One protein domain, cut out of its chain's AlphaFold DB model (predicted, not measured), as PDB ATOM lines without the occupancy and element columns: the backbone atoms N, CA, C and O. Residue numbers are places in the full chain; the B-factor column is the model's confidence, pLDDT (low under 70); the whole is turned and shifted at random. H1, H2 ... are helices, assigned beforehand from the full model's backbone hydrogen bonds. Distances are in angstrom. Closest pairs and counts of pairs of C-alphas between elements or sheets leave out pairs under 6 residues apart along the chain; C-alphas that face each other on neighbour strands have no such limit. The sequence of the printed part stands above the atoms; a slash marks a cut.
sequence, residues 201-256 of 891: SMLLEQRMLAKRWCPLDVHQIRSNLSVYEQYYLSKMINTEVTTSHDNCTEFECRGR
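What this domain is: This is residues 201 to 256 of the 891 residues of the protein "HET domain-containing protein" of Capronia epimyces CBS 606.96 (UniProt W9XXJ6). Three short helices, H1, H2 and H3, have their centres in a triangle and make one end of the domain, with H1 packed on both of the others; the other end is a long stretch with no named element, residues 236 to 256, which runs away from H3 and folds back toward the beginning of H2. The printed part has 56 residues with three named helices, in the order H1, H2, H3, and no named strand. The class is all helix, though the helices hold 27 of the 56 printed residues, under half. The whole is compact, with a radius of gyration of the C-alphas of 10.4 A and spans of 26 by 21 by 14 A.

Where its parts are: H1 is residues 202 to 209, 10.5 A from first to last C-alpha, and begins with C-alpha 202 at (178.901, 222.310, 268.650). H2, residues 215 to 224, is the longest helix, at 14.2 A. H3, residues 227 to 235, spans 12.4 A and ends with C-alpha 235 at (190.517, 216.109, 274.603).

How they stand to each other: H1 and H2 touch and form a helical hairpin, running opposite ways at a steep tilt of 40 degrees; their closest C-alphas, those of Glu 205 and Val 218, are 6.3 A apart. H1 and H3 touch, running the same way at a steep tilt of 43 degrees; their closest C-alphas, those of Met 208 and Ser 234, are 5.2 A apart. H2 and H3 only just touch, with 3 pairs of C-alphas within 8 A, and touch only at the corner by their link; the closest C-alphas are those of Ile 221 and Gln 230, at 6.7 A. In H1, H2 and H3 every O i to N i+4 pair is within hydrogen-bond range.

The domain as a whole: The C-alphas farthest apart, those of Ser 226 and Thr 242, are 27.8 A apart. The printed part has no cut, and both links, H1 to H2 and H2 to H3, are tight. The mean pLDDT of the printed part is 80.7; residues 239 to 242 are under 70.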
ATOM      1  N   SER A 201     177.355 219.982 272.557       78.94
ATOM      2  CA  SER A 201     178.134 221.181 272.246       78.94
ATOM      3  C   SER A 201     178.726 221.143 270.837       78.94
ATOM      4  O   SER A 201     179.639 220.361 270.565       78.94
ATOM      5  N   MET A 202     178.310 222.087 269.981       74.44
ATOM      6  CA  MET A 202     178.901 222.310 268.650       74.44
ATOM      7  C   MET A 202     180.430 222.449 268.679       74.44
ATOM      8  O   MET A 202     181.121 221.999 267.769       74.44
ATOM      9  N   LEU A 203     180.980 223.053 269.736       82.38
ATOM     10  CA  LEU A 203     182.424 223.201 269.897       82.38
ATOM     11  C   LEU A 203     183.116 221.852 270.136       82.38
ATOM     12  O   LEU A 203     184.252 221.661 269.709       82.38
ATOM     13  N   LEU A 204     182.469 220.925 270.844       86.06
ATOM     14  CA  LEU A 204     183.021 219.596 271.113       86.06
ATOM     15  C   LEU A 204     182.890 218.707 269.868       86.06
ATOM     16  O   LEU A 204     183.877 218.087 269.482       86.06
ATOM     17  N   GLU A 205     181.741 218.758 269.183       83.56
ATOM     18  CA  GLU A 205     181.491 218.172 267.852       83.56
ATOM     19  C   GLU A 205     182.596 218.567 266.853       83.56
ATOM     20  O   GLU A 205     183.349 217.713 266.381       83.56
ATOM     21  N   GLN A 206     182.796 219.871 266.625       81.94
ATOM     22  CA  GLN A 206     183.835 220.387 265.724       81.94
ATOM     23  C   GLN A 206     185.251 219.960 266.135       81.94
ATOM     24  O   GLN A 206     186.085 219.679 265.277       81.94
ATOM     25  N   ARG A 207     185.551 219.888 267.440       87.38
ATOM     26  CA  ARG A 207     186.868 219.447 267.933       87.38
ATOM     27  C   ARG A 207     187.107 217.952 267.752       87.38
ATOM     28  O   ARG A 207     188.262 217.572 267.582       87.38
ATOM     29  N   MET A 208     186.066 217.123 267.803       87.38
ATOM     30  CA  MET A 208     186.174 215.696 267.500       87.38
ATOM     31  C   MET A 208     186.361 215.486 265.990       87.38
ATOM     32  O   MET A 208     187.322 214.835 265.583       87.38
ATOM     33  N   LEU A 209     185.553 216.138 265.148       85.62
ATOM     34  CA  LEU A 209     185.706 216.081 263.686       85.62
ATOM     35  C   LEU A 209     187.092 216.578 263.226       85.62
ATOM     36  O   LEU A 209     187.778 215.892 262.473       85.62
ATOM     37  N   ALA A 210     187.584 217.702 263.766       85.12
ATOM     38  CA  ALA A 210     188.927 218.221 263.470       85.12
ATOM     39  C   ALA A 210     190.075 217.290 263.921       85.12
ATOM     40  O   ALA A 210     191.214 217.450 263.489       85.12
ATOM     41  N   LYS A 211     189.784 216.314 264.789       86.38
ATOM     42  CA  LYS A 211     190.701 215.260 265.246       86.38
ATOM     43  C   LYS A 211     190.498 213.925 264.515       86.38
ATOM     44  O   LYS A 211     191.014 212.910 264.977       86.38
ATOM     45  N   ARG A 212     189.767 213.928 263.394       86.19
ATOM     46  CA  ARG A 212     189.445 212.747 262.575       86.19
ATOM     47  C   ARG A 212     188.737 211.630 263.353       86.19
ATOM     48  O   ARG A 212     188.948 210.450 263.085       86.19
ATOM     49  N   TRP A 213     187.896 211.986 264.326       86.69
ATOM     50  CA  TRP A 213     186.882 211.053 264.823       86.69
ATOM     51  C   TRP A 213     185.849 210.786 263.721       86.69
ATOM     52  O   TRP A 213     185.559 211.676 262.919       86.69
ATOM     53  N   CYS A 214     185.294 209.574 263.676       85.94
ATOM     54  CA  CYS A 214     184.287 209.221 262.679       85.94
ATOM     55  C   CYS A 214     183.032 210.115 262.815       85.94
ATOM     56  O   CYS A 214     182.523 210.261 263.928       85.94
ATOM     57  N   PRO A 215     182.494 210.683 261.720       84.00
ATOM     58  CA  PRO A 215     181.266 211.478 261.745       84.00
ATOM     59  C   PRO A 215     180.050 210.765 262.359       84.00
ATOM     60  O   PRO A 215     179.322 211.392 263.126       84.00
ATOM     61  N   LEU A 216     179.861 209.460 262.099       80.00
ATOM     62  CA  LEU A 216     178.801 208.661 262.731       80.00
ATOM     63  C   LEU A 216     178.985 208.603 264.251       80.00
ATOM     64  O   LEU A 216     178.053 208.901 264.991       80.00
ATOM     65  N   ASP A 217     180.193 208.280 264.722       82.00
ATOM     66  CA  ASP A 217     180.512 208.256 266.151       82.00
ATOM     67  C   ASP A 217     180.201 209.607 266.793       82.00
ATOM     68  O   ASP A 217     179.539 209.656 267.823       82.00
ATOM     69  N   VAL A 218     180.630 210.712 266.173       83.44
ATOM     70  CA  VAL A 218     180.359 212.065 266.672       83.44
ATOM     71  C   VAL A 218     178.852 212.328 266.762       83.44
ATOM     72  O   VAL A 218     178.404 212.860 267.776       83.44
ATOM     73  N   HIS A 219     178.059 211.916 265.769       78.94
ATOM     74  CA  HIS A 219     176.599 212.052 265.792       78.94
ATOM     75  C   HIS A 219     175.927 211.173 266.871       78.94
ATOM     76  O   HIS A 219     174.976 211.615 267.527       78.94
ATOM     77  N   GLN A 220     176.426 209.956 267.103       76.31
ATOM     78  CA  GLN A 220     175.925 209.048 268.144       76.31
ATOM     79  C   GLN A 220     176.290 209.547 269.547       76.31
ATOM     80  O   GLN A 220     175.409 209.710 270.386       76.31
ATOM     81  N   ILE A 221     177.553 209.914 269.774       80.19
ATOM     82  CA  ILE A 221     178.056 210.537 271.008       80.19
ATOM     83  C   ILE A 221     177.253 211.803 271.356       80.19
ATOM     84  O   ILE A 221     176.932 212.031 272.520       80.19
ATOM     85  N   ARG A 222     176.897 212.614 270.347       77.06
ATOM     86  CA  ARG A 222     176.060 213.822 270.477       77.06
ATOM     87  C   ARG A 222     174.649 213.519 271.005       77.06
ATOM     88  O   ARG A 222     174.057 214.383 271.645       77.06
ATOM     89  N   SER A 223     174.111 212.336 270.711       71.69
ATOM     90  CA  SER A 223     172.726 211.952 271.032       71.69
ATOM     91  C   SER A 223     172.625 211.081 272.287       71.69
ATOM     92  O   SER A 223     171.670 211.217 273.046       71.69
ATOM     93  N   ASN A 224     173.625 210.224 272.515       73.31
ATOM     94  CA  ASN A 224     173.554 209.108 273.462       73.31
ATOM     95  C   ASN A 224     174.481 209.273 274.678       73.31
ATOM     96  O   ASN A 224     174.298 208.576 275.673       73.31
ATOM     97  N   LEU A 225     175.476 210.170 274.628       79.62
ATOM     98  CA  LEU A 225     176.400 210.423 275.739       79.62
ATOM     99  C   LEU A 225     176.299 211.862 276.251       79.62
ATOM    100  O   LEU A 225     175.995 212.798 275.506       79.62
ATOM    101  N   SER A 226     176.613 212.055 277.533       83.75
ATOM    102  CA  SER A 226     176.540 213.375 278.153       83.75
ATOM    103  C   SER A 226     177.644 214.312 277.653       83.75
ATOM    104  O   SER A 226     178.665 213.906 277.084       83.75
ATOM    105  N   VAL A 227     177.484 215.601 277.957       85.75
ATOM    106  CA  VAL A 227     178.513 216.620 277.726       85.75
ATOM    107  C   VAL A 227     179.862 216.277 278.383       85.75
ATOM    108  O   VAL A 227     180.896 216.712 277.881       85.75
ATOM    109  N   TYR A 228     179.904 215.459 279.444       88.25
ATOM    110  CA  TYR A 228     181.163 215.022 280.059       88.25
ATOM    111  C   TYR A 228     181.951 214.042 279.180       88.25
ATOM    112  O   TYR A 228     183.153 214.238 278.997       88.25
ATOM    113  N   GLU A 229     181.305 213.034 278.588       88.00
ATOM    114  CA  GLU A 229     181.963 212.133 277.633       88.00
ATOM    115  C   GLU A 229     182.371 212.892 276.365       88.00
ATOM    116  O   GLU A 229     183.509 212.760 275.913       88.00
ATOM    117  N   GLN A 230     181.488 213.753 275.838       88.06
ATOM    118  CA  GLN A 230     181.796 214.639 274.706       88.06
ATOM    119  C   GLN A 230     183.040 215.501 274.993       88.06
ATOM    120  O   GLN A 230     183.917 215.663 274.141       88.06
ATOM    121  N   TYR A 231     183.145 216.048 276.208       90.44
ATOM    122  CA  TYR A 231     184.269 216.882 276.624       90.44
ATOM    123  C   TYR A 231     185.563 216.074 276.733       90.44
ATOM    124  O   TYR A 231     186.588 216.495 276.182       90.44
ATOM    125  N   TYR A 232     185.505 214.902 277.369       90.69
ATOM    126  CA  TYR A 232     186.618 213.962 277.500       90.69
ATOM    127  C   TYR A 232     187.146 213.534 276.115       90.69
ATOM    128  O   TYR A 232     188.331 213.710 275.811       90.69
ATOM    129  N   LEU A 233     186.263 213.101 275.210       88.94
ATOM    130  CA  LEU A 233     186.594 212.725 273.828       88.94
ATOM    131  C   LEU A 233     187.192 213.883 273.018       88.94
ATOM    132  O   LEU A 233     188.203 213.712 272.335       88.94
ATOM    133  N   SER A 234     186.664 215.106 273.169       88.88
ATOM    134  CA  SER A 234     187.235 216.307 272.532       88.88
ATOM    135  C   SER A 234     188.688 216.599 272.955       88.88
ATOM    136  O   SER A 234     189.397 217.386 272.305       88.88
ATOM    137  N   LYS A 235     189.158 215.989 274.053       88.75
ATOM    138  CA  LYS A 235     190.517 216.109 274.603       88.75
ATOM    139  C   LYS A 235     191.419 214.935 274.217       88.75
ATOM    140  O   LYS A 235     192.603 215.190 273.979       88.75
ATOM    141  N   MET A 236     190.875 213.731 274.039       85.94
ATOM    142  CA  MET A 236     191.575 212.565 273.475       85.94
ATOM    143  C   MET A 236     192.063 212.795 272.035       85.94
ATOM    144  O   MET A 236     191.635 213.730 271.358       85.94
ATOM    145  N   ILE A 237     192.964 211.942 271.557       80.62
ATOM    146  CA  ILE A 237     193.326 211.811 270.137       80.62
ATOM    147  C   ILE A 237     192.637 210.537 269.635       80.62
ATOM    148  O   ILE A 237     192.563 209.576 270.398       80.62
ATOM    149  N   ASN A 238     192.119 210.518 268.400       76.75
ATOM    150  CA  ASN A 238     191.610 209.272 267.828       76.75
ATOM    151  C   ASN A 238     192.784 208.290 267.643       76.75
ATOM    152  O   ASN A 238     193.755 208.606 266.957       76.75
ATOM    153  N   THR A 239     192.707 207.122 268.278       68.69
ATOM    154  CA  THR A 239     193.742 206.076 268.234       68.69
ATOM    155  C   THR A 239     193.589 205.113 267.052       68.69
ATOM    156  O   THR A 239     194.429 204.235 266.876       68.69
ATOM    157  N   GLU A 240     192.545 205.251 266.232       69.50
ATOM    158  CA  GLU A 240     192.345 204.469 265.003       69.50
ATOM    159  C   GLU A 240     193.244 204.974 263.857       69.50
ATOM    160  O   GLU A 240     192.778 205.465 262.833       69.50
ATOM    161  N   VAL A 241     194.566 204.864 264.028       62.03
ATOM    162  CA  VAL A 241     195.570 205.394 263.080       62.03
ATOM    163  C   VAL A 241     195.495 204.722 261.699       62.03
ATOM    164  O   VAL A 241     195.797 205.348 260.687       62.03
ATOM    165  N   THR A 242     195.080 203.455 261.644       63.38
ATOM    166  CA  THR A 242     195.029 202.633 260.422       63.38
ATOM    167  C   THR A 242     193.715 202.737 259.645       63.38
ATOM    168  O   THR A 242     193.598 202.130 258.583       63.38
ATOM    169  N   THR A 243     192.716 203.465 260.152       73.81
ATOM    170  CA  THR A 243     191.358 203.485 259.589       73.81
ATOM    171  C   THR A 243     190.976 204.901 259.166       73.81
ATOM    172  O   THR A 243     190.770 205.775 260.005       73.81
ATOM    173  N   SER A 244     190.852 205.139 257.855       80.25
ATOM    174  CA  SER A 244     190.319 206.409 257.347       80.25
ATOM    175  C   SER A 244     188.803 206.474 257.543       80.25
ATOM    176  O   SER A 244     188.068 205.556 257.181       80.25
ATOM    177  N   HIS A 245     188.340 207.610 258.066       84.88
ATOM    178  CA  HIS A 245     186.920 207.954 258.174       84.88
ATOM    179  C   HIS A 245     186.489 209.044 257.191       84.88
ATOM    180  O   HIS A 245     185.360 209.516 257.271       84.88
ATOM    181  N   ASP A 246     187.351 209.419 256.244       82.12
ATOM    182  CA  ASP A 246     187.142 210.585 255.370       82.12
ATOM    183  C   ASP A 246     185.914 210.423 254.447       82.12
ATOM    184  O   ASP A 246     185.295 211.404 254.048       82.12
ATOM    185  N   ASN A 247     185.519 209.174 254.164       82.00
ATOM    186  CA  ASN A 247     184.339 208.811 253.368       82.00
ATOM    187  C   ASN A 247     183.088 208.470 254.208       82.00
ATOM    188  O   ASN A 247     182.101 207.973 253.658       82.00
ATOM    189  N   CYS A 248     183.129 208.653 255.530       82.06
ATOM    190  CA  CYS A 248     181.996 208.382 256.420       82.06
ATOM    191  C   CYS A 248     181.036 209.575 256.486       82.06
ATOM    192  O   CYS A 248     181.430 210.723 256.294       82.06
ATOM    193  N   THR A 249     179.776 209.308 256.820       79.25
ATOM    194  CA  THR A 249     178.750 210.337 257.051       79.25
ATOM    195  C   THR A 249     178.262 210.279 258.498       79.25
ATOM    196  O   THR A 249     178.615 209.360 259.237       79.25
ATOM    197  N   GLU A 250     177.416 211.226 258.909       72.56
ATOM    198  CA  GLU A 250     176.715 211.176 260.205       72.56
ATOM    199  C   GLU A 250     175.808 209.937 260.371       72.56
ATOM    200  O   GLU A 250     175.346 209.670 261.476       72.56
ATOM    201  N   PHE A 251     175.577 209.174 259.295       71.44
ATOM    202  CA  PHE A 251     174.678 208.018 259.248       71.44
ATOM    203  C   PHE A 251     175.355 206.693 258.881       71.44
ATOM    204  O   PHE A 251     174.775 205.636 259.098       71.44
ATOM    205  N   GLU A 252     176.560 206.721 258.308       73.50
ATOM    206  CA  GLU A 252     177.228 205.527 257.785       73.50
ATOM    207  C   GLU A 252     178.739 205.591 258.051       73.50
ATOM    208  O   GLU A 252     179.465 206.407 257.473       73.50
ATOM    209  N   CYS A 253     179.238 204.687 258.900       78.94
ATOM    210  CA  CYS A 253     180.672 204.459 259.061       78.94
ATOM    211  C   CYS A 253     181.159 203.493 257.975       78.94
ATOM    212  O   CYS A 253     180.988 202.279 258.079       78.94
ATOM    213  N   ARG A 254     181.799 204.035 256.935       77.31
ATOM    214  CA  ARG A 254     182.436 203.245 255.868       77.31
ATOM    215  C   ARG A 254     183.844 202.772 256.229       77.31
ATOM    216  O   ARG A 254     184.266 201.738 255.730       77.31
ATOM    217  N   GLY A 255     184.550 203.483 257.113       75.00
ATOM    218  CA  GLY A 255     185.936 203.173 257.487       75.00
ATOM    219  C   GLY A 255     186.106 201.829 258.202       75.00
ATOM    220  O   GLY A 255     187.112 201.155 258.010       75.00
ATOM    221  N   ARG A 256     185.115 201.408 259.001       74.56
ATOM    222  CA  ARG A 256     185.149 200.134 259.751       74.56
ATOM    223  C   ARG A 256     184.473 198.965 259.026       74.56
ATOM    224  O   ARG A 256     184.419 197.861 259.574       74.56
TER     225      ARG A 256